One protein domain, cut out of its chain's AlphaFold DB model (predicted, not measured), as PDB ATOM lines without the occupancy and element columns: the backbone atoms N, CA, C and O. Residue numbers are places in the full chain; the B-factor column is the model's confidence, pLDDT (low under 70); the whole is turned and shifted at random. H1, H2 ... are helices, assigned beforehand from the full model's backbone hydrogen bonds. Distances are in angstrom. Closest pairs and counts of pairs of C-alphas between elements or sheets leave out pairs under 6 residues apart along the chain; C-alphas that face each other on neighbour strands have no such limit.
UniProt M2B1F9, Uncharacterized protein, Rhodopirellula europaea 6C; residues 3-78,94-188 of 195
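AT A GLANCE: This is residues 3 to 78 and 94 to 188 of the 195 residues of an uncharacterized protein of Rhodopirellula europaea 6C (UniProt M2B1F9). An up-and-down bundle of three helices, H1, H2 and H3, each running against the one before it, makes one side of this all-helix domain; H8 packs on H1 and H7 on H2, with H5, H4 and H6 beyond. H8 is nearest to the middle, and small H9 lies farthest out. The printed part has 171 residues with nine named helices, H1 to H9 in chain order, and no named strand. It is compact, with a radius of gyration of the C-alphas of 16.2 A and spans of 49 by 36 by 31 A.

HOW THE PARTS SIT: The longest helix, H3, residues 51 to 73, forms a hairpin with H2, residues 29 to 47, at a shallow tilt of 6 degrees; their closest C-alphas, Tyr 45 and Arg 54, are 4.8 A apart. H1, residues 8 to 25, touches H2, closest C-alphas Ala 19 and Ala 35, 4.9 A. H7, residues 144 to 156, touches H2 at a steep tilt of 48 degrees, closest C-alphas Thr 36 and Ala 152, 5.6 A. H8, residues 165 to 175, touches residues 16 to 24 of H1 alone, closest C-alphas Ala 171 and Gly 20, 5.5 A. H5, residues 109 to 121, touches H8, closest C-alphas Ser 113 and Ala 170, 4.5 A, and forms a hairpin with H4, residues 98 to 104. H6, residues 126 to 140, forms a hairpin with H7 and only just touches H4, with 3 pairs within 8 A. H9, residues 185 to 188, is close to H6 but not clearly touching. Every O i to N i+4 pair is within hydrogen-bond range in H1, H2, H4, H5, H6 and H7, against 17 of 19 in H3 and 4 of 7 in H8; H9 is too short for one.

IN THESE COORDINATES: H1 begins at C-alpha 8 (-48.110, 93.957, 8.189), and H9 ends at C-alpha 188 (-52.958, 105.193, -36.092). H3 is 34.5 A long, H2 26.7 A and H1 25.8 A.

THE WHOLE: Residues 79 to 93 are not printed; C-alphas 78 and 94 are 32.8 A apart. Of the links printed whole, none is long. Only residue 94 has a pLDDT under 70.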
ATOM      1  N   GLN A   3     -48.365  87.556  14.536       94.19
ATOM      2  CA  GLN A   3     -48.401  87.132  15.948       94.19
ATOM      3  C   GLN A   3     -47.017  87.123  16.623       94.19
ATOM      4  O   GLN A   3     -46.928  87.115  17.844       94.19
ATOM      5  N   SER A   4     -45.943  87.128  15.833       95.44
ATOM      6  CA  SER A   4     -44.551  87.171  16.287       95.44
ATOM      7  C   SER A   4     -43.960  88.588  16.233       95.44
ATOM      8  O   SER A   4     -42.751  88.736  16.357       95.44
ATOM      9  N   GLY A   5     -44.784  89.621  16.010       96.19
ATOM     10  CA  GLY A   5     -44.376  91.030  16.010       96.19
ATOM     11  C   GLY A   5     -43.964  91.610  14.653       96.19
ATOM     12  O   GLY A   5     -43.565  92.769  14.599       96.19
ATOM     13  N   VAL A   6     -44.064  90.858  13.548       96.88
ATOM     14  CA  VAL A   6     -43.765  91.404  12.211       96.88
ATOM     15  C   VAL A   6     -44.873  92.367  11.782       96.88
ATOM     16  O   VAL A   6     -46.046  91.988  11.754       96.88
ATOM     17  N   HIS A   7     -44.496  93.590  11.409       96.38
ATOM     18  CA  HIS A   7     -45.439  94.601  10.939       96.38
ATOM     19  C   HIS A   7     -46.100  94.168   9.611       96.38
ATOM     20  O   HIS A   7     -45.396  93.684   8.721       96.38
ATOM     21  N   PRO A   8     -47.424  94.355   9.422       96.12
ATOM     22  CA  PRO A   8     -48.110  93.957   8.189       96.12
ATOM     23  C   PRO A   8     -47.514  94.564   6.914       96.12
ATOM     24  O   PRO A   8     -47.421  93.861   5.913       96.12
ATOM     25  N   GLN A   9     -47.035  95.814   6.969       97.38
ATOM     26  CA  GLN A   9     -46.366  96.461   5.829       97.38
ATOM     27  C   GLN A   9     -45.168  95.646   5.326       97.38
ATOM     28  O   GLN A   9     -45.045  95.448   4.129       97.38
ATOM     29  N   SER A  10     -44.342  95.092   6.219       97.94
ATOM     30  CA  SER A  10     -43.185  94.283   5.816       97.94
ATOM     31  C   SER A  10     -43.596  93.004   5.082       97.94
ATOM     32  O   SER A  10     -42.871  92.518   4.220       97.94
ATOM     33  N   ILE A  11     -44.768  92.453   5.412       98.00
ATOM     34  CA  ILE A  11     -45.335  91.313   4.686       98.00
ATOM     35  C   ILE A  11     -45.825  91.784   3.317       98.00
ATOM     36  O   ILE A  11     -45.475  91.166   2.320       98.00
ATOM     37  N   SER A  12     -46.581  92.883   3.247       98.31
ATOM     38  CA  SER A  12     -47.036  93.463   1.976       98.31
ATOM     39  C   SER A  12     -45.873  93.795   1.036       98.31
ATOM     40  O   SER A  12     -45.922  93.414  -0.131       98.31
ATOM     41  N   ASP A  13     -44.802  94.409   1.542       98.62
ATOM     42  CA  ASP A  13     -43.588  94.701   0.778       98.62
ATOM     43  C   ASP A  13     -42.976  93.422   0.193       98.62
ATOM     44  O   ASP A  13     -42.670  93.366  -0.996       98.62
ATOM     45  N   ALA A  14     -42.862  92.359   0.997       98.38
ATOM     46  CA  ALA A  14     -42.353  91.074   0.525       98.38
ATOM     47  C   ALA A  14     -43.240  90.465  -0.575       98.38
ATOM     48  O   ALA A  14     -42.719  89.872  -1.518       98.38
ATOM     49  N   LEU A  15     -44.565  90.623  -0.495       98.75
ATOM     50  CA  LEU A  15     -45.501  90.124  -1.508       98.75
ATOM     51  C   LEU A  15     -45.388  90.902  -2.825       98.75
ATOM     52  O   LEU A  15     -45.371  90.286  -3.892       98.75
ATOM     53  N   PHE A  16     -45.263  92.230  -2.759       98.81
ATOM     54  CA  PHE A  16     -45.009  93.067  -3.933       98.81
ATOM     55  C   PHE A  16     -43.674  92.729  -4.589       98.81
ATOM     56  O   PHE A  16     -43.633  92.441  -5.784       98.81
ATOM     57  N   LEU A  17     -42.592  92.694  -3.808       98.69
ATOM     58  CA  LEU A  17     -41.261  92.372  -4.316       98.69
ATOM     59  C   LEU A  17     -41.196  90.961  -4.902       98.69
ATOM     60  O   LEU A  17     -40.618  90.785  -5.966       98.69
ATOM     61  N   SER A  18     -41.849  89.975  -4.279       98.69
ATOM     62  CA  SER A  18     -41.920  88.610  -4.823       98.69
ATOM     63  C   SER A  18     -42.650  88.565  -6.168       98.69
ATOM     64  O   SER A  18     -42.252  87.835  -7.074       98.69
ATOM     65  N   ALA A  19     -43.722  89.348  -6.318       98.69
ATOM     66  CA  ALA A  19     -44.433  89.448  -7.586       98.69
ATOM     67  C   ALA A  19     -43.596  90.159  -8.664       98.69
ATOM     68  O   ALA A  19     -43.567  89.695  -9.802       98.69
ATOM     69  N   GLY A  20     -42.885  91.233  -8.303       98.38
ATOM     70  CA  GLY A  20     -41.942  91.922  -9.189       98.38
ATOM     71  C   GLY A  20     -40.766  91.035  -9.609       98.38
ATOM     72  O   GLY A  20     -40.412  90.991 -10.782       98.38
ATOM     73  N   GLU A  21     -40.215  90.247  -8.688       98.62
ATOM     74  CA  GLU A  21     -39.134  89.303  -8.980       98.62
ATOM     75  C   GLU A  21     -39.564  88.241  -9.999       98.62
ATOM     76  O   GLU A  21     -38.839  87.963 -10.953       98.62
ATOM     77  N   MET A  22     -40.773  87.688  -9.862       98.56
ATOM     78  CA  MET A  22     -41.303  86.740 -10.846       98.56
ATOM     79  C   MET A  22     -41.421  87.359 -12.244       98.56
ATOM     80  O   MET A  22     -41.219  86.659 -13.239       98.56
ATOM     81  N   VAL A  23     -41.700  88.664 -12.338       98.12
ATOM     82  CA  VAL A  23     -41.703  89.381 -13.621       98.12
ATOM     83  C   VAL A  23     -40.297  89.431 -14.228       98.12
ATOM     84  O   VAL A  23     -40.167  89.192 -15.425       98.12
ATOM     85  N   MET A  24     -39.252  89.653 -13.425       97.94
ATOM     86  CA  MET A  24     -37.858  89.586 -13.894       97.94
ATOM     87  C   MET A  24     -37.481  88.167 -14.347       97.94
ATOM     88  O   MET A  24     -36.850  87.981 -15.385       97.94
ATOM     89  N   GLN A  25     -37.894  87.151 -13.584       98.00
ATOM     90  CA  GLN A  25     -37.519  85.753 -13.814       98.00
ATOM     91  C   GLN A  25     -38.217  85.125 -15.032       98.00
ATOM     92  O   GLN A  25     -37.631  84.272 -15.702       98.00
ATOM     93  N   GLN A  26     -39.471  85.489 -15.316       97.75
ATOM     94  CA  GLN A  26     -40.217  85.000 -16.479       97.75
ATOM     95  C   GLN A  26     -41.281  86.036 -16.898       97.75
ATOM     96  O   GLN A  26     -42.448  85.907 -16.512       97.75
ATOM     97  N   PRO A  27     -40.919  87.057 -17.702       96.12
ATOM     98  CA  PRO A  27     -41.816  88.149 -18.086       96.12
ATOM     99  C   PRO A  27     -42.891  87.661 -19.065       96.12
ATOM    100  O   PRO A  27     -42.742  87.710 -20.288       96.12
ATOM    101  N   ALA A  28     -43.969  87.128 -18.498       95.50
ATOM    102  CA  ALA A  28     -45.064  86.482 -19.201       95.50
ATOM    103  C   ALA A  28     -46.371  86.585 -18.400       95.50
ATOM    104  O   ALA A  28     -46.425  87.120 -17.291       95.50
ATOM    105  N   ILE A  29     -47.445  86.024 -18.964       95.75
ATOM    106  CA  ILE A  29     -48.810  86.149 -18.441       95.75
ATOM    107  C   ILE A  29     -48.961  85.697 -16.978       95.75
ATOM    108  O   ILE A  29     -49.688  86.332 -16.222       95.75
ATOM    109  N   VAL A  30     -48.257  84.643 -16.549       97.69
ATOM    110  CA  VAL A  30     -48.351  84.125 -15.170       97.69
ATOM    111  C   VAL A  30     -47.725  85.098 -14.169       97.69
ATOM    112  O   VAL A  30     -48.374  85.456 -13.188       97.69
ATOM    113  N   ALA A  31     -46.510  85.581 -14.436       97.62
ATOM    114  CA  ALA A  31     -45.843  86.557 -13.577       97.62
ATOM    115  C   ALA A  31     -46.618  87.886 -13.515       97.62
ATOM    116  O   ALA A  31     -46.830  88.443 -12.438       97.62
ATOM    117  N   LEU A  32     -47.150  88.336 -14.655       97.50
ATOM    118  CA  LEU A  32     -48.047  89.490 -14.726       97.50
ATOM    119  C   LEU A  32     -49.299  89.297 -13.860       97.50
ATOM    120  O   LEU A  32     -49.726  90.217 -13.154       97.50
ATOM    121  N   HIS A  33     -49.900  88.105 -13.884       98.44
ATOM    122  CA  HIS A  33     -51.035  87.787 -13.022       98.44
ATOM    123  C   HIS A  33     -50.674  87.778 -11.543       98.44
ATOM    124  O   HIS A  33     -51.505  88.189 -10.735       98.44
ATOM    125  N   SER A  34     -49.446  87.401 -11.188       98.56
ATOM    126  CA  SER A  34     -48.975  87.562  -9.818       98.56
ATOM    127  C   SER A  34     -48.964  89.029  -9.396       98.56
ATOM    128  O   SER A  34     -49.540  89.355  -8.361       98.56
ATOM    129  N   ALA A  35     -48.370  89.923 -10.193       98.62
ATOM    130  CA  ALA A  35     -48.313  91.354  -9.875       98.62
ATOM    131  C   ALA A  35     -49.715  91.975  -9.767       98.62
ATOM    132  O   ALA A  35     -50.065  92.580  -8.759       98.62
ATOM    133  N   THR A  36     -50.567  91.733 -10.762       98.75
ATOM    134  CA  THR A  36     -51.930  92.293 -10.795       98.75
ATOM    135  C   THR A  36     -52.846  91.721  -9.708       98.75
ATOM    136  O   THR A  36     -53.680  92.446  -9.170       98.75
ATOM    137  N   SER A  37     -52.677  90.449  -9.324       98.75
ATOM    138  CA  SER A  37     -53.413  89.868  -8.190       98.75
ATOM    139  C   SER A  37     -52.941  90.441  -6.857       98.75
ATOM    140  O   SER A  37     -53.769  90.716  -5.989       98.75
ATOM    141  N   THR A  38     -51.629  90.644  -6.693       98.88
ATOM    142  CA  THR A  38     -51.061  91.300  -5.510       98.88
ATOM    143  C   THR A  38     -51.596  92.724  -5.378       98.88
ATOM    144  O   THR A  38     -52.139  93.046  -4.325       98.88
ATOM    145  N   ASN A  39     -51.562  93.537  -6.440       98.81
ATOM    146  CA  ASN A  39     -52.167  94.874  -6.450       98.81
ATOM    147  C   ASN A  39     -53.631  94.845  -5.975       98.81
ATOM    148  O   ASN A  39     -53.980  95.517  -5.002       98.81
ATOM    149  N   ALA A  40     -54.471  94.002  -6.585       98.75
ATOM    150  CA  ALA A  40     -55.895  93.923  -6.256       98.75
ATOM    151  C   ALA A  40     -56.151  93.513  -4.793       98.75
ATOM    152  O   ALA A  40     -56.980  94.113  -4.103       98.75
ATOM    153  N   LEU A  41     -55.430  92.504  -4.295       98.75
ATOM    154  CA  LEU A  41     -55.573  92.029  -2.916       98.75
ATOM    155  C   LEU A  41     -55.057  93.054  -1.902       98.75
ATOM    156  O   LEU A  41     -55.664  93.218  -0.845       98.75
ATOM    157  N   GLN A  42     -53.982  93.772  -2.223       98.50
ATOM    158  CA  GLN A  42     -53.426  94.816  -1.364       98.50
ATOM    159  C   GLN A  42     -54.300  96.076  -1.359       98.50
ATOM    160  O   GLN A  42     -54.493  96.686  -0.307       98.50
ATOM    161  N   TYR A  43     -54.911  96.434  -2.489       98.31
ATOM    162  CA  TYR A  43     -55.939  97.472  -2.531       98.31
ATOM    163  C   TYR A  43     -57.127  97.100  -1.636       98.31
ATOM    164  O   TYR A  43     -57.528  97.884  -0.769       98.31
ATOM    165  N   ALA A  44     -57.652  95.879  -1.778       98.44
ATOM    166  CA  ALA A  44     -58.735  95.382  -0.936       98.44
ATOM    167  C   ALA A  44     -58.332  95.356   0.550       98.44
ATOM    168  O   ALA A  44     -59.120  95.741   1.409       98.44
ATOM    169  N   TYR A  45     -57.093  94.965   0.868       98.12
ATOM    170  CA  TYR A  45     -56.556  94.984   2.230       98.12
ATOM    171  C   TYR A  45     -56.580  96.395   2.832       98.12
ATOM    172  O   TYR A  45     -57.033  96.585   3.959       98.12
ATOM    173  N   ARG A  46     -56.123  97.406   2.083       96.69
ATOM    174  CA  ARG A  46     -56.077  98.796   2.567       96.69
ATOM    175  C   ARG A  46     -57.468  99.404   2.744       96.69
ATOM    176  O   ARG A  46     -57.651 100.241   3.628       96.69
ATOM    177  N   THR A  47     -58.434  98.980   1.932       97.50
ATOM    178  CA  THR A  47     -59.782  99.569   1.864       97.50
ATOM    179  C   THR A  47     -60.848  98.799   2.644       97.50
ATOM    180  O   THR A  47     -61.906  99.355   2.932       97.50
ATOM    181  N   ALA A  48     -60.588  97.552   3.044       97.94
ATOM    182  CA  ALA A  48     -61.519  96.773   3.852       97.94
ATOM    183  C   ALA A  48     -61.760  97.429   5.223       97.94
ATOM    184  O   ALA A  48     -60.823  97.825   5.918       97.94
ATOM    185  N   ALA A  49     -63.026  97.515   5.636       95.75
ATOM    186  CA  ALA A  49     -63.404  98.077   6.936       95.75
ATOM    187  C   ALA A  49     -63.185  97.102   8.106       95.75
ATOM    188  O   ALA A  49     -63.004  97.532   9.238       95.75
ATOM    189  N   ASP A  50     -63.220  95.798   7.832       97.38
ATOM    190  CA  ASP A  50     -63.147  94.741   8.840       97.38
ATOM    191  C   ASP A  50     -61.738  94.132   8.922       97.38
ATOM    192  O   ASP A  50     -61.194  93.662   7.917       97.38
ATOM    193  N   ASP A  51     -61.169  94.094  10.129       95.88
ATOM    194  CA  ASP A  51     -59.815  93.587  10.383       95.88
ATOM    195  C   ASP A  51     -59.673  92.103  10.050       95.88
ATOM    196  O   ASP A  51     -58.633  91.664   9.547       95.88
ATOM    197  N   GLN A  52     -60.723  91.309  10.279       96.75
ATOM    198  CA  GLN A  52     -60.687  89.892   9.943       96.75
ATOM    199  C   GLN A  52     -60.563  89.699   8.426       96.75
ATOM    200  O   GLN A  52     -59.760  88.882   7.965       96.75
ATOM    201  N   ASN A  53     -61.301  90.477   7.636       97.56
ATOM    202  CA  ASN A  53     -61.197  90.480   6.183       97.56
ATOM    203  C   ASN A  53     -59.842  90.999   5.700       97.56
ATOM    204  O   ASN A  53     -59.273  90.389   4.795       97.56
ATOM    205  N   ARG A  54     -59.268  92.031   6.336       97.69
ATOM    206  CA  ARG A  54     -57.881  92.454   6.061       97.69
ATOM    207  C   ARG A  54     -56.917  91.279   6.214       97.69
ATOM    208  O   ARG A  54     -56.154  90.975   5.302       97.69
ATOM    209  N   MET A  55     -56.990  90.551   7.326       96.75
ATOM    210  CA  MET A  55     -56.092  89.415   7.555       96.75
ATOM    211  C   MET A  55     -56.300  88.284   6.543       96.75
ATOM    212  O   MET A  55     -55.325  87.693   6.080       96.75
ATOM    213  N   ARG A  56     -57.548  88.006   6.146       97.94
ATOM    214  CA  ARG A  56     -57.853  87.015   5.101       97.94
ATOM    215  C   ARG A  56     -57.281  87.414   3.741       97.94
ATOM    216  O   ARG A  56     -56.725  86.560   3.064       97.94
ATOM    217  N   LEU A  57     -57.378  88.686   3.359       98.44
ATOM    218  CA  LEU A  57     -56.837  89.198   2.095       98.44
ATOM    219  C   LEU A  57     -55.311  89.109   2.053       98.44
ATOM    220  O   LEU A  57     -54.749  88.639   1.063       98.44
ATOM    221  N   LEU A  58     -54.644  89.481   3.149       97.94
ATOM    222  CA  LEU A  58     -53.193  89.354   3.262       97.94
ATOM    223  C   LEU A  58     -52.754  87.884   3.181       97.94
ATOM    224  O   LEU A  58     -51.810  87.556   2.463       97.94
ATOM    225  N   LEU A  59     -53.472  86.987   3.865       97.88
ATOM    226  CA  LEU A  59     -53.221  85.547   3.810       97.88
ATOM    227  C   LEU A  59     -53.451  84.976   2.402       97.88
ATOM    228  O   LEU A  59     -52.648  84.176   1.929       97.88
ATOM    229  N   GLN A  60     -54.514  85.407   1.721       98.62
ATOM    230  CA  GLN A  60     -54.817  84.996   0.352       98.62
ATOM    231  C   GLN A  60     -53.697  85.405  -0.606       98.62
ATOM    232  O   GLN A  60     -53.252  84.597  -1.420       98.62
ATOM    233  N   ASN A  61     -53.205  86.641  -0.489       98.75
ATOM    234  CA  ASN A  61     -52.104  87.113  -1.317       98.75
ATOM    235  C   ASN A  61     -50.824  86.316  -1.045       98.75
ATOM    236  O   ASN A  61     -50.174  85.883  -1.994       98.75
ATOM    237  N   ALA A  62     -50.521  86.042   0.227       98.44
ATOM    238  CA  ALA A  62     -49.390  85.204   0.615       98.44
ATOM    239  C   ALA A  62     -49.481  83.770   0.073       98.44
ATOM    240  O   ALA A  62     -48.464  83.211  -0.323       98.44
ATOM    241  N   ALA A  63     -50.680  83.189  -0.006       98.50
ATOM    242  CA  ALA A  63     -50.886  81.871  -0.604       98.50
ATOM    243  C   ALA A  63     -50.720  81.875  -2.138       98.50
ATOM    244  O   ALA A  63     -50.305  80.873  -2.720       98.50
ATOM    245  N   PHE A  64     -51.026  82.992  -2.800       98.62
ATOM    246  CA  PHE A  64     -50.929  83.115  -4.255       98.62
ATOM    247  C   PHE A  64     -49.500  83.229  -4.776       98.62
ATOM    248  O   PHE A  64     -49.220  82.672  -5.832       98.62
ATOM    249  N   ILE A  65     -48.589  83.881  -4.052       98.44
ATOM    250  CA  ILE A  65     -47.186  84.014  -4.483       98.44
ATOM    251  C   ILE A  65     -46.535  82.657  -4.829       98.44
ATOM    252  O   ILE A  65     -46.106  82.488  -5.972       98.44
ATOM    253  N   PRO A  66     -46.496  81.650  -3.931       97.56
ATOM    254  CA  PRO A  66     -45.916  80.351  -4.270       97.56
ATOM    255  C   PRO A  66     -46.730  79.599  -5.331       97.56
ATOM    256  O   PRO A  66     -46.155  78.852  -6.118       97.56
ATOM    257  N   HIS A  67     -48.050  79.814  -5.399       98.06
ATOM    258  CA  HIS A  67     -48.894  79.207  -6.427       98.06
ATOM    259  C   HIS A  67     -48.547  79.716  -7.835       98.06
ATOM    260  O   HIS A  67     -48.397  78.916  -8.758       98.06
ATOM    261  N   PHE A  68     -48.358  81.029  -8.004       98.38
ATOM    262  CA  PHE A  68     -47.908  81.606  -9.271       98.38
ATOM    263  C   PHE A  68     -46.496  81.149  -9.630       98.38
ATOM    264  O   PHE A  68     -46.271  80.776 -10.781       98.38
ATOM    265  N   ARG A  69     -45.582  81.085  -8.651       96.44
ATOM    266  CA  ARG A  69     -44.224  80.569  -8.873       96.44
ATOM    267  C   ARG A  69     -44.248  79.139  -9.415       96.44
ATOM    268  O   ARG A  69     -43.640  78.865 -10.440       96.44
ATOM    269  N   GLN A  70     -45.032  78.254  -8.800       96.88
ATOM    270  CA  GLN A  70     -45.203  76.882  -9.285       96.88
ATOM    271  C   GLN A  70     -45.837  76.830 -10.688       96.88
ATOM    272  O   GLN A  70     -45.492  75.984 -11.515       96.88
ATOM    273  N   ALA A  71     -46.778  77.729 -10.987       97.56
ATOM    274  CA  ALA A  71     -47.390  77.802 -12.310       97.56
ATOM    275  C   ALA A  71     -46.394  78.243 -13.401       97.56
ATOM    276  O   ALA A  71     -46.532  77.802 -14.545       97.56
ATOM    277  N   MET A  72     -45.389  79.063 -13.068       97.88
ATOM    278  CA  MET A  72     -44.316  79.460 -13.993       97.88
ATOM    279  C   MET A  72     -43.439  78.271 -14.409       97.88
ATOM    280  O   MET A  72     -43.089  78.169 -15.588       97.88
ATOM    281  N   ASP A  73     -43.164  77.331 -13.495       95.31
ATOM    282  CA  ASP A  73     -42.368  76.123 -13.782       95.31
ATOM    283  C   ASP A  73     -42.991  75.279 -14.907       95.31
ATOM    284  O   ASP A  73     -42.301  74.696 -15.742       95.31
ATOM    285  N   SER A  74     -44.324  75.255 -14.978       93.25
ATOM    286  CA  SER A  74     -45.067  74.529 -16.018       93.25
ATOM    287  C   SER A  74     -45.086  75.249 -17.377       93.25
ATOM    288  O   SER A  74     -45.639  74.726 -18.346       93.25
ATOM    289  N   ARG A  75     -44.539  76.470 -17.462       93.31
ATOM    290  CA  ARG A  75     -44.590  77.347 -18.646       93.31
ATOM    291  C   ARG A  75     -43.224  77.625 -19.268       93.31
ATOM    292  O   ARG A  75     -43.162  78.317 -20.281       93.31
ATOM    293  N   GLY A  76     -42.158  77.047 -18.723       93.75
ATOM    294  CA  GLY A  76     -40.813  77.137 -19.275       93.75
ATOM    295  C   GLY A  76     -39.770  77.388 -18.197       93.75
ATOM    296  O   GLY A  76     -40.034  77.245 -17.007       93.75
ATOM    297  N   LYS A  77     -38.567  77.776 -18.628       95.12
ATOM    298  CA  LYS A  77     -37.482  78.113 -17.706       95.12
ATOM    299  C   LYS A  77     -37.869  79.348 -16.887       95.12
ATOM    300  O   LYS A  77     -38.281  80.361 -17.453       95.12
ATOM    301  N   VAL A  78     -37.712  79.249 -15.573       97.31
ATOM    302  CA  VAL A  78     -37.763  80.376 -14.639       97.31
ATOM    303  C   VAL A  78     -36.327  80.847 -14.418       97.31
ATOM    304  O   VAL A  78     -35.436  80.025 -14.196       97.31
ATOM    305  N   ASP A  94     -22.605 109.695 -16.493       66.69
ATOM    306  CA  ASP A  94     -23.704 109.863 -17.429       66.69
ATOM    307  C   ASP A  94     -25.031 109.583 -16.715       66.69
ATOM    308  O   ASP A  94     -25.401 108.443 -16.424       66.69
ATOM    309  N   SER A  95     -25.774 110.655 -16.444       81.75
ATOM    310  CA  SER A  95     -27.137 110.568 -15.931       81.75
ATOM    311  C   SER A  95     -28.024 109.788 -16.909       81.75
ATOM    312  O   SER A  95     -28.221 110.222 -18.048       81.75
ATOM    313  N   VAL A  96     -28.604 108.676 -16.455       91.25
ATOM    314  CA  VAL A  96     -29.641 107.954 -17.202       91.25
ATOM    315  C   VAL A  96     -30.883 108.838 -17.316       91.25
ATOM    316  O   VAL A  96     -31.330 109.425 -16.336       91.25
ATOM    317  N   SER A  97     -31.466 108.927 -18.507       95.00
ATOM    318  CA  SER A  97     -32.732 109.626 -18.750       95.00
ATOM    319  C   SER A  97     -33.905 108.655 -18.897       95.00
ATOM    320  O   SER A  97     -33.744 107.498 -19.290       95.00
ATOM    321  N   VAL A  98     -35.119 109.156 -18.647       97.62
ATOM    322  CA  VAL A  98     -36.373 108.409 -18.856       97.62
ATOM    323  C   VAL A  98     -36.496 107.906 -20.299       97.62
ATOM    324  O   VAL A  98     -36.903 106.767 -20.523       97.62
ATOM    325  N   ASP A  99     -36.091 108.718 -21.279       96.88
ATOM    326  CA  ASP A  99     -36.126 108.330 -22.692       96.88
ATOM    327  C   ASP A  99     -35.201 107.142 -22.986       96.88
ATOM    328  O   ASP A  99     -35.629 106.203 -23.654       96.88
ATOM    329  N   GLN A 100     -33.975 107.139 -22.445       95.75
ATOM    330  CA  GLN A 100     -33.032 106.022 -22.604       95.75
ATOM    331  C   GLN A 100     -33.567 104.723 -21.987       95.75
ATOM    332  O   GLN A 100     -33.421 103.649 -22.575       95.75
ATOM    333  N   ILE A 101     -34.239 104.815 -20.835       97.50
ATOM    334  CA  ILE A 101     -34.885 103.663 -20.195       97.50
ATOM    335  C   ILE A 101     -35.932 103.064 -21.138       97.50
ATOM    336  O   ILE A 101     -35.837 101.892 -21.498       97.50
ATOM    337  N   PHE A 102     -36.897 103.856 -21.610       98.12
ATOM    338  CA  PHE A 102     -37.958 103.330 -22.475       98.12
ATOM    339  C   PHE A 102     -37.489 102.965 -23.886       98.12
ATOM    340  O   PHE A 102     -38.148 102.160 -24.552       98.12
ATOM    341  N   ASP A 103     -36.356 103.501 -24.343       97.06
ATOM    342  CA  ASP A 103     -35.698 103.052 -25.569       97.06
ATOM    343  C   ASP A 103     -35.194 101.601 -25.458       97.06
ATOM    344  O   ASP A 103     -35.275 100.856 -26.443       97.06
ATOM    345  N   SER A 104     -34.757 101.177 -24.264       96.06
ATOM    346  CA  SER A 104     -34.176  99.848 -24.018       96.06
ATOM    347  C   SER A 104     -35.178  98.751 -23.635       96.06
ATOM    348  O   SER A 104     -34.910  97.590 -23.929       96.06
ATOM    349  N   VAL A 105     -36.356  99.071 -23.082       94.88
ATOM    350  CA  VAL A 105     -37.362  98.084 -22.605       94.88
ATOM    351  C   VAL A 105     -37.697  96.977 -23.622       94.88
ATOM    352  O   VAL A 105     -37.825  95.807 -23.260       94.88
ATOM    353  N   GLY A 106     -37.827  97.320 -24.907       88.19
ATOM    354  CA  GLY A 106     -38.134  96.356 -25.974       88.19
ATOM    355  C   GLY A 106     -36.918  95.597 -26.527       88.19
ATOM    356  O   GLY A 106     -37.088  94.649 -27.292       88.19
ATOM    357  N   GLN A 107     -35.702  96.014 -26.167       92.62
ATOM    358  CA  GLN A 107     -34.437  95.492 -26.699       92.62
ATOM    359  C   GLN A 107     -33.706  94.635 -25.662       92.62
ATOM    360  O   GLN A 107     -33.345  93.495 -25.944       92.62
ATOM    361  N   ASP A 108     -33.537  95.175 -24.457       95.44
ATOM    362  CA  ASP A 108     -32.908  94.530 -23.313       95.44
ATOM    363  C   ASP A 108     -33.618  94.976 -22.027       95.44
ATOM    364  O   ASP A 108     -33.388  96.055 -21.478       95.44
ATOM    365  N   ARG A 109     -34.517  94.116 -21.546       95.50
ATOM    366  CA  ARG A 109     -35.321  94.366 -20.341       95.50
ATOM    367  C   ARG A 109     -34.481  94.394 -19.069       95.50
ATOM    368  O   ARG A 109     -34.831  95.109 -18.133       95.50
ATOM    369  N   SER A 110     -33.396  93.625 -19.030       95.38
ATOM    370  CA  SER A 110     -32.499  93.592 -17.875       95.38
ATOM    371  C   SER A 110     -31.757  94.915 -17.754       95.38
ATOM    372  O   SER A 110     -31.751  95.505 -16.674       95.38
ATOM    373  N   HIS A 111     -31.245  95.426 -18.876       95.38
ATOM    374  CA  HIS A 111     -30.639  96.752 -18.937       95.38
ATOM    375  C   HIS A 111     -31.649  97.857 -18.590       95.38
ATOM    376  O   HIS A 111     -31.363  98.704 -17.748       95.38
ATOM    377  N   ALA A 112     -32.866  97.817 -19.146       96.88
ATOM    378  CA  ALA A 112     -33.911  98.797 -18.830       96.88
ATOM    379  C   ALA A 112     -34.248  98.839 -17.329       96.88
ATOM    380  O   ALA A 112     -34.405  99.917 -16.748       96.88
ATOM    381  N   SER A 113     -34.319  97.670 -16.689       97.62
ATOM    382  CA  SER A 113     -34.533  97.546 -15.247       97.62
ATOM    383  C   SER A 113     -33.368  98.136 -14.452       97.62
ATOM    384  O   SER A 113     -33.586  98.971 -13.573       97.62
ATOM    385  N   ALA A 114     -32.123  97.785 -14.786       96.06
ATOM    386  CA  ALA A 114     -30.947  98.314 -14.097       96.06
ATOM    387  C   ALA A 114     -30.810  99.840 -14.265       96.06
ATOM    388  O   ALA A 114     -30.566 100.551 -13.289       96.06
ATOM    389  N   ALA A 115     -31.064 100.355 -15.470       95.94
ATOM    390  CA  ALA A 115     -31.095 101.782 -15.779       95.94
ATOM    391  C   ALA A 115     -32.208 102.515 -15.007       95.94
ATOM    392  O   ALA A 115     -31.995 103.608 -14.482       95.94
ATOM    393  N   THR A 116     -33.383 101.892 -14.865       97.38
ATOM    394  CA  THR A 116     -34.479 102.421 -14.035       97.38
ATOM    395  C   THR A 116     -34.084 102.502 -12.571       97.38
ATOM    396  O   THR A 116     -34.333 103.519 -11.923       97.38
ATOM    397  N   TYR A 117     -33.446 101.455 -12.044       96.94
ATOM    398  CA  TYR A 117     -32.950 101.465 -10.673       96.94
ATOM    399  C   TYR A 117     -31.900 102.566 -10.484       96.94
ATOM    400  O   TYR A 117     -32.051 103.393  -9.593       96.94
ATOM    401  N   GLN A 118     -30.911 102.665 -11.376       95.38
ATOM    402  CA  GLN A 118     -29.897 103.723 -11.339       95.38
ATOM    403  C   GLN A 118     -30.510 105.129 -11.347       95.38
ATOM    404  O   GLN A 118     -30.108 105.965 -10.538       95.38
ATOM    405  N   TYR A 119     -31.480 105.387 -12.230       95.81
ATOM    406  CA  TYR A 119     -32.180 106.670 -12.300       95.81
ATOM    407  C   TYR A 119     -32.835 107.026 -10.961       95.81
ATOM    408  O   TYR A 119     -32.633 108.124 -10.449       95.81
ATOM    409  N   LEU A 120     -33.570 106.085 -10.362       95.50
ATOM    410  CA  LEU A 120     -34.284 106.304  -9.101       95.50
ATOM    411  C   LEU A 120     -33.354 106.455  -7.887       95.50
ATOM    412  O   LEU A 120     -33.716 107.134  -6.929       95.50
ATOM    413  N   GLU A 121     -32.171 105.842  -7.920       92.81
ATOM    414  CA  GLU A 121     -31.158 105.987  -6.866       92.81
ATOM    415  C   GLU A 121     -30.303 107.259  -7.028       92.81
ATOM    416  O   GLU A 121     -29.612 107.648  -6.088       92.81
ATOM    417  N   SER A 122     -30.353 107.922  -8.192       90.94
ATOM    418  CA  SER A 122     -29.548 109.114  -8.523       90.94
ATOM    419  C   SER A 122     -30.391 110.399  -8.582       90.94
ATOM    420  O   SER A 122     -30.242 111.199  -9.503       90.94
ATOM    421  N   ASP A 123     -31.315 110.579  -7.631       88.62
ATOM    422  CA  ASP A 123     -32.257 111.715  -7.541       88.62
ATOM    423  C   ASP A 123     -33.257 111.848  -8.714       88.62
ATOM    424  O   ASP A 123     -33.951 112.864  -8.851       88.62
ATOM    425  N   GLY A 124     -33.387 110.815  -9.549       94.44
ATOM    426  CA  GLY A 124     -34.429 110.735 -10.566       94.44
ATOM    427  C   GLY A 124     -35.828 110.707  -9.948       94.44
ATOM    428  O   GLY A 124     -36.078 110.078  -8.917       94.44
ATOM    429  N   LYS A 125     -36.782 111.386 -10.589       96.69
ATOM    430  CA  LYS A 125     -38.163 111.470 -10.111       96.69
ATOM    431  C   LYS A 125     -38.973 110.302 -10.647       96.69
ATOM    432  O   LYS A 125     -39.217 110.199 -11.848       96.69
ATOM    433  N   ALA A 126     -39.458 109.448  -9.752       97.88
ATOM    434  CA  ALA A 126     -40.329 108.338 -10.131       97.88
ATOM    435  C   ALA A 126     -41.570 108.806 -10.908       97.88
ATOM    436  O   ALA A 126     -42.040 108.101 -11.796       97.88
ATOM    437  N   GLU A 127     -42.070 110.011 -10.627       98.25
ATOM    438  CA  GLU A 127     -43.191 110.623 -11.337       98.25
ATOM    439  C   GLU A 127     -42.929 110.780 -12.839       98.25
ATOM    440  O   GLU A 127     -43.845 110.545 -13.629       98.25
ATOM    441  N   ASP A 128     -41.701 111.117 -13.244       98.38
ATOM    442  CA  ASP A 128     -41.348 111.298 -14.655       98.38
ATOM    443  C   ASP A 128     -41.384 109.945 -15.390       98.38
ATOM    444  O   ASP A 128     -41.958 109.832 -16.479       98.38
ATOM    445  N   LEU A 129     -40.873 108.884 -14.751       98.00
ATOM    446  CA  LEU A 129     -40.983 107.505 -15.243       98.00
ATOM    447  C   LEU A 129     -42.436 107.036 -15.323       98.00
ATOM    448  O   LEU A 129     -42.857 106.486 -16.340       98.00
ATOM    449  N   ILE A 130     -43.211 107.254 -14.260       98.62
ATOM    450  CA  ILE A 130     -44.616 106.841 -14.182       98.62
ATOM    451  C   ILE A 130     -45.446 107.565 -15.246       98.62
ATOM    452  O   ILE A 130     -46.322 106.961 -15.870       98.62
ATOM    453  N   HIS A 131     -45.179 108.851 -15.481       98.56
ATOM    454  CA  HIS A 131     -45.846 109.631 -16.519       98.56
ATOM    455  C   HIS A 131     -45.540 109.079 -17.913       98.56
ATOM    456  O   HIS A 131     -46.469 108.825 -18.684       98.56
ATOM    457  N   ALA A 132     -44.263 108.847 -18.222       98.44
ATOM    458  CA  ALA A 132     -43.848 108.278 -19.500       98.44
ATOM    459  C   ALA A 132     -44.426 106.867 -19.712       98.44
ATOM    460  O   ALA A 132     -45.018 106.602 -20.761       98.44
ATOM    461  N   ALA A 133     -44.370 106.002 -18.691       98.38
ATOM    462  CA  ALA A 133     -44.975 104.671 -18.719       98.38
ATOM    463  C   ALA A 133     -46.466 104.738 -19.074       98.38
ATOM    464  O   ALA A 133     -46.910 104.045 -19.984       98.38
ATOM    465  N   ARG A 134     -47.239 105.617 -18.415       97.88
ATOM    466  CA  ARG A 134     -48.677 105.794 -18.694       97.88
ATOM    467  C   ARG A 134     -48.934 106.206 -20.136       97.88
ATOM    468  O   ARG A 134     -49.822 105.645 -20.778       97.88
ATOM    469  N   GLN A 135     -48.182 107.179 -20.648       97.75
ATOM    470  CA  GLN A 135     -48.321 107.614 -22.039       97.75
ATOM    471  C   GLN A 135     -48.042 106.458 -23.002       97.75
ATOM    472  O   GLN A 135     -48.835 106.215 -23.912       97.75
ATOM    473  N   LEU A 136     -46.971 105.698 -22.765       97.94
ATOM    474  CA  LEU A 136     -46.626 104.532 -23.575       97.94
ATOM    475  C   LEU A 136     -47.674 103.421 -23.472       97.94
ATOM    476  O   LEU A 136     -48.038 102.862 -24.500       97.94
ATOM    477  N   THR A 137     -48.263 103.162 -22.303       97.69
ATOM    478  CA  THR A 137     -49.394 102.228 -22.168       97.69
ATOM    479  C   THR A 137     -50.550 102.603 -23.093       97.69
ATOM    480  O   THR A 137     -51.082 101.737 -23.785       97.69
ATOM    481  N   PHE A 138     -50.918 103.884 -23.177       95.75
ATOM    482  CA  PHE A 138     -51.988 104.316 -24.080       95.75
ATOM    483  C   PHE A 138     -51.591 104.305 -25.556       95.75
ATOM    484  O   PHE A 138     -52.454 104.082 -26.404       95.75
ATOM    485  N   LEU A 139     -50.318 104.544 -25.876       96.88
ATOM    486  CA  LEU A 139     -49.836 104.577 -27.258       96.88
ATOM    487  C   LEU A 139     -49.574 103.180 -27.835       96.88
ATOM    488  O   LEU A 139     -49.831 102.943 -29.015       96.88
ATOM    489  N   LYS A 140     -49.068 102.263 -27.009       96.94
ATOM    490  CA  LYS A 140     -48.504 100.968 -27.418       96.94
ATOM    491  C   LYS A 140     -49.348  99.773 -26.980       96.94
ATOM    492  O   LYS A 140     -49.367  98.758 -27.674       96.94
ATOM    493  N   GLY A 141     -50.070  99.901 -25.863       95.50
ATOM    494  CA  GLY A 141     -50.919  98.837 -25.328       95.50
ATOM    495  C   GLY A 141     -51.965  98.401 -26.349       95.50
ATOM    496  O   GLY A 141     -52.623  99.237 -26.974       95.50
ATOM    497  N   ASN A 142     -52.084  97.092 -26.553       93.69
ATOM    498  CA  ASN A 142     -52.988  96.503 -27.540       93.69
ATOM    499  C   ASN A 142     -53.872  95.390 -26.973       93.69
ATOM    500  O   ASN A 142     -54.822  94.983 -27.642       93.69
ATOM    501  N   ASP A 143     -53.608  94.952 -25.744       92.88
ATOM    502  CA  ASP A 143     -54.451  94.006 -25.037       92.88
ATOM    503  C   ASP A 143     -54.715  94.453 -23.590       92.88
ATOM    504  O   ASP A 143     -53.975  95.228 -22.987       92.88
ATOM    505  N   SER A 144     -55.803  93.938 -23.011       94.38
ATOM    506  CA  SER A 144     -56.192  94.180 -21.619       94.38
ATOM    507  C   SER A 144     -55.066  93.926 -20.605       94.38
ATOM    508  O   SER A 144     -55.048  94.563 -19.547       94.38
ATOM    509  N   HIS A 145     -54.126  93.020 -20.908       96.88
ATOM    510  CA  HIS A 145     -52.977  92.731 -20.057       96.88
ATOM    511  C   HIS A 145     -52.029  93.926 -19.910       96.88
ATOM    512  O   HIS A 145     -51.570  94.172 -18.794       96.88
ATOM    513  N   ASP A 146     -51.820  94.709 -20.969       95.75
ATOM    514  CA  ASP A 146     -50.927  95.872 -20.947       95.75
ATOM    515  C   ASP A 146     -51.455  96.941 -19.983       95.75
ATOM    516  O   ASP A 146     -50.723  97.468 -19.142       95.75
ATOM    517  N   TYR A 147     -52.760  97.214 -20.054       97.19
ATOM    518  CA  TYR A 147     -53.415  98.229 -19.229       97.19
ATOM    519  C   TYR A 147     -53.487  97.823 -17.761       97.19
ATOM    520  O   TYR A 147     -53.155  98.628 -16.888       97.19
ATOM    521  N   LYS A 148     -53.910  96.583 -17.471       97.56
ATOM    522  CA  LYS A 148     -54.054  96.121 -16.084       97.56
ATOM    523  C   LYS A 148     -52.702  96.011 -15.391       97.56
ATOM    524  O   LYS A 148     -52.591  96.398 -14.234       97.56
ATOM    525  N   TYR A 149     -51.681  95.531 -16.103       98.50
ATOM    526  CA  TYR A 149     -50.341  95.413 -15.551       98.50
ATOM    527  C   TYR A 149     -49.715  96.775 -15.304       98.50
ATOM    528  O   TYR A 149     -49.301  97.044 -14.182       98.50
ATOM    529  N   SER A 150     -49.707  97.649 -16.317       97.94
ATOM    530  CA  SER A 150     -49.127  98.985 -16.171       97.94
ATOM    531  C   SER A 150     -49.838  99.760 -15.061       97.94
ATOM    532  O   SER A 150     -49.189 100.374 -14.227       97.94
ATOM    533  N   SER A 151     -51.170  99.690 -14.980       97.88
ATOM    534  CA  SER A 151     -51.908 100.367 -13.905       97.88
ATOM    535  C   SER A 151     -51.532  99.824 -12.524       97.88
ATOM    536  O   SER A 151     -51.225 100.616 -11.638       97.88
ATOM    537  N   ALA A 152     -51.495  98.495 -12.364       98.62
ATOM    538  CA  ALA A 152     -51.114  97.850 -11.111       98.62
ATOM    539  C   ALA A 152     -49.686  98.226 -10.689       98.62
ATOM    540  O   ALA A 152     -49.486  98.764  -9.607       98.62
ATOM    541  N   ALA A 153     -48.705  98.028 -11.572       98.12
ATOM    542  CA  ALA A 153     -47.300  98.286 -11.274       98.12
ATOM    543  C   ALA A 153     -47.031  99.752 -10.892       98.12
ATOM    544  O   ALA A 153     -46.272 100.028  -9.964       98.12
ATOM    545  N   LEU A 154     -47.672 100.700 -11.578       98.38
ATOM    546  CA  LEU A 154     -47.482 102.126 -11.312       98.38
ATOM    547  C   LEU A 154     -48.219 102.597 -10.046       98.38
ATOM    548  O   LEU A 154     -47.778 103.551  -9.410       98.38
ATOM    549  N   GLU A 155     -49.331 101.959  -9.671       98.25
ATOM    550  CA  GLU A 155     -50.003 102.206  -8.387       98.25
ATOM    551  C   GLU A 155     -49.199 101.624  -7.215       98.25
ATOM    552  O   GLU A 155     -48.999 102.294  -6.199       98.25
ATOM    553  N   ASP A 156     -48.709 100.395  -7.372       98.50
ATOM    554  CA  ASP A 156     -48.020  99.637  -6.327       98.50
ATOM    555  C   ASP A 156     -46.761 100.341  -5.817       98.50
ATOM    556  O   ASP A 156     -46.465 100.257  -4.626       98.50
ATOM    557  N   TYR A 157     -46.069 101.105  -6.669       98.44
ATOM    558  CA  TYR A 157     -44.928 101.936  -6.267       98.44
ATOM    559  C   TYR A 157     -45.218 102.786  -5.019       98.44
ATOM    560  O   TYR A 157     -44.377 102.897  -4.127       98.44
ATOM    561  N   TYR A 158     -46.421 103.359  -4.924       98.00
ATOM    562  CA  TYR A 158     -46.815 104.211  -3.801       98.00
ATOM    563  C   TYR A 158     -47.300 103.424  -2.575       98.00
ATOM    564  O   TYR A 158     -47.442 104.002  -1.498       98.00
ATOM    565  N   ALA A 159     -47.568 102.125  -2.721       97.88
ATOM    566  CA  ALA A 159     -47.990 101.241  -1.636       97.88
ATOM    567  C   ALA A 159     -46.823 100.503  -0.957       97.88
ATOM    568  O   ALA A 159     -47.007  99.939   0.126       97.88
ATOM    569  N   ILE A 160     -45.653 100.483  -1.597       98.56
ATOM    570  CA  ILE A 160     -44.438  99.823  -1.116       98.56
ATOM    571  C   ILE A 160     -43.608 100.808  -0.290       98.56
ATOM    572  O   ILE A 160     -43.542 102.000  -0.604       98.56
ATOM    573  N   SER A 161     -42.948 100.306   0.756       98.50
ATOM    574  CA  SER A 161     -42.071 101.121   1.603       98.50
ATOM    575  C   SER A 161     -40.985 101.854   0.786       98.50
ATOM    576  O   SER A 161     -40.451 101.281  -0.176       98.50
ATOM    577  N   PRO A 162     -40.630 103.110   1.140       97.50
ATOM    578  CA  PRO A 162     -39.704 103.943   0.366       97.50
ATOM    579  C   PRO A 162     -38.356 103.293   0.044       97.50
ATOM    580  O   PRO A 162     -37.816 103.512  -1.036       97.50
ATOM    581  N   GLU A 163     -37.845 102.456   0.940       95.94
ATOM    582  CA  GLU A 163     -36.549 101.785   0.818       95.94
ATOM    583  C   GLU A 163     -36.559 100.649  -0.223       95.94
ATOM    584  O   GLU A 163     -35.509 100.160  -0.640       95.94
ATOM    585  N   LEU A 164     -37.749 100.202  -0.640       97.56
ATOM    586  CA  LEU A 164     -37.947  99.018  -1.480       97.56
ATOM    587  C   LEU A 164     -38.613  99.337  -2.823       97.56
ATOM    588  O   LEU A 164     -38.392  98.630  -3.809       97.56
ATOM    589  N   ARG A 165     -39.409 100.409  -2.887       98.06
ATOM    590  CA  ARG A 165     -40.237 100.744  -4.057       98.06
ATOM    591  C   ARG A 165     -39.445 100.997  -5.343       98.06
ATOM    592  O   ARG A 165     -39.954 100.710  -6.424       98.06
ATOM    593  N   ASN A 166     -38.197 101.463  -5.247       97.88
ATOM    594  CA  ASN A 166     -37.350 101.698  -6.422       97.88
ATOM    595  C   ASN A 166     -37.002 100.389  -7.145       97.88
ATOM    596  O   ASN A 166     -37.124 100.308  -8.366       97.88
ATOM    597  N   ARG A 167     -36.657  99.334  -6.394       97.88
ATOM    598  CA  ARG A 167     -36.407  97.994  -6.955       97.88
ATOM    599  C   ARG A 167     -37.652  97.422  -7.615       97.88
ATOM    600  O   ARG A 167     -37.564  96.826  -8.682       97.88
ATOM    601  N   TYR A 168     -38.810  97.624  -6.991       98.62
ATOM    602  CA  TYR A 168     -40.077  97.178  -7.556       98.62
ATOM    603  C   TYR A 168     -40.389  97.862  -8.893       98.62
ATOM    604  O   TYR A 168     -40.696  97.180  -9.868       98.62
ATOM    605  N   LEU A 169     -40.278  99.195  -8.962       98.56
ATOM    606  CA  LEU A 169     -40.552  99.929 -10.201       98.56
ATOM    607  C   LEU A 169     -39.558  99.570 -11.311       98.56
ATOM    608  O   LEU A 169     -39.958  99.417 -12.461       98.56
ATOM    609  N   ALA A 170     -38.289  99.357 -10.960       98.38
ATOM    610  CA  ALA A 170     -37.288  98.851 -11.886       98.38
ATOM    611  C   ALA A 170     -37.653  97.459 -12.430       98.38
ATOM    612  O   ALA A 170     -37.753  97.281 -13.644       98.38
ATOM    613  N   ALA A 171     -37.986  96.509 -11.554       98.38
ATOM    614  CA  ALA A 171     -38.451  95.179 -11.948       98.38
ATOM    615  C   ALA A 171     -39.692  95.231 -12.857       98.38
ATOM    616  O   ALA A 171     -39.821  94.430 -13.784       98.38
ATOM    617  N   ALA A 172     -40.590  96.195 -12.634       98.12
ATOM    618  CA  ALA A 172     -41.804  96.331 -13.426       98.12
ATOM    619  C   ALA A 172     -41.548  96.658 -14.909       98.12
ATOM    620  O   ALA A 172     -42.357  96.320 -15.776       98.12
ATOM    621  N   THR A 173     -40.406  97.269 -15.233       97.44
ATOM    622  CA  THR A 173     -40.079  97.670 -16.611       97.44
ATOM    623  C   THR A 173     -39.968  96.500 -17.590       97.44
ATOM    624  O   THR A 173     -40.213  96.687 -18.777       97.44
ATOM    625  N   TYR A 174     -39.734  95.276 -17.107       97.62
ATOM    626  CA  TYR A 174     -39.721  94.048 -17.914       97.62
ATOM    627  C   TYR A 174     -41.014  93.790 -18.702       97.62
ATOM    628  O   TYR A 174     -41.002  93.028 -19.672       97.62
ATOM    629  N   MET A 175     -42.133  94.362 -18.262       96.94
ATOM    630  CA  MET A 175     -43.452  94.167 -18.866       96.94
ATOM    631  C   MET A 175     -44.165  95.493 -19.173       96.94
ATOM    632  O   MET A 175     -45.317  95.473 -19.608       96.94
ATOM    633  N   LEU A 176     -43.506  96.639 -18.961       97.50
ATOM    634  CA  LEU A 176     -44.008  97.919 -19.458       97.50
ATOM    635  C   LEU A 176     -43.757  98.031 -20.972       97.50
ATOM    636  O   LEU A 176     -42.841  97.391 -21.485       97.50
ATOM    637  N   PRO A 177     -44.539  98.838 -21.707       97.06
ATOM    638  CA  PRO A 177     -44.270  99.070 -23.120       97.06
ATOM    639  C   PRO A 177     -43.035  99.948 -23.331       97.06
ATOM    640  O   PRO A 177     -42.841 100.950 -22.640       97.06
ATOM    641  N   GLY A 178     -42.230  99.599 -24.330       97.00
ATOM    642  CA  GLY A 178     -41.098 100.393 -24.785       97.00
ATOM    643  C   GLY A 178     -41.507 101.497 -25.761       97.00
ATOM    644  O   GLY A 178     -42.511 101.419 -26.473       97.00
ATOM    645  N   LYS A 179     -40.673 102.531 -25.866       96.44
ATOM    646  CA  LYS A 179     -40.852 103.642 -26.816       96.44
ATOM    647  C   LYS A 179     -40.898 103.160 -28.270       96.44
ATOM    648  O   LYS A 179     -41.674 103.677 -29.078       96.44
ATOM    649  N   ASN A 180     -40.094 102.142 -28.568       95.56
ATOM    650  CA  ASN A 180     -39.916 101.566 -29.900       95.56
ATOM    651  C   ASN A 180     -40.910 100.440 -30.221       95.56
ATOM    652  O   ASN A 180     -40.890  99.906 -31.330       95.56
ATOM    653  N   ASP A 181     -41.807 100.104 -29.288       94.94
ATOM    654  CA  ASP A 181     -42.880  99.154 -29.561       94.94
ATOM    655  C   ASP A 181     -43.824  99.704 -30.633       94.94
ATOM    656  O   ASP A 181     -43.951 100.916 -30.852       94.94
ATOM    657  N   ARG A 182     -44.523  98.801 -31.317       94.69
ATOM    658  CA  ARG A 182     -45.514  99.180 -32.323       94.69
ATOM    659  C   ARG A 182     -46.657  99.959 -31.666       94.69
ATOM    660  O   ARG A 182     -47.224  99.502 -30.677       94.69
ATOM    661  N   ASP A 183     -47.043 101.084 -32.265       95.31
ATOM    662  CA  ASP A 183     -48.254 101.802 -31.861       95.31
ATOM    663  C   ASP A 183     -49.492 100.909 -32.014       95.31
ATOM    664  O   ASP A 183     -49.597 100.085 -32.934       95.31
ATOM    665  N   ASN A 184     -50.465 101.089 -31.125       94.31
ATOM    666  CA  ASN A 184     -51.739 100.410 -31.275       94.31
ATOM    667  C   ASN A 184     -52.498 100.947 -32.501       94.31
ATOM    668  O   ASN A 184     -52.359 102.100 -32.917       94.31
ATOM    669  N   SER A 185     -53.333 100.095 -33.098       93.62
ATOM    670  CA  SER A 185     -54.039 100.440 -34.337       93.62
ATOM    671  C   SER A 185     -55.053 101.573 -34.158       93.62
ATOM    672  O   SER A 185     -55.381 102.257 -35.126       93.62
ATOM    673  N   LEU A 186     -55.553 101.790 -32.938       93.69
ATOM    674  CA  LEU A 186     -56.462 102.890 -32.639       93.69
ATOM    675  C   LEU A 186     -55.743 104.242 -32.736       93.69
ATOM    676  O   LEU A 186     -56.301 105.167 -33.313       93.69
ATOM    677  N   VAL A 187     -54.506 104.345 -32.250       94.19
ATOM    678  CA  VAL A 187     -53.679 105.557 -32.338       94.19
ATOM    679  C   VAL A 187     -53.430 105.934 -33.793       94.19
ATOM    680  O   VAL A 187     -53.607 107.097 -34.152       94.19
ATOM    681  N   THR A 188     -53.097 104.960 -34.646       92.19
ATOM    682  CA  THR A 188     -52.958 105.193 -36.092       92.19
ATOM    683  C   THR A 188     -54.248 105.759 -36.681       92.19
ATOM    684  O   THR A 188     -54.221 106.822 -37.294       92.19
TER     685      THR A 188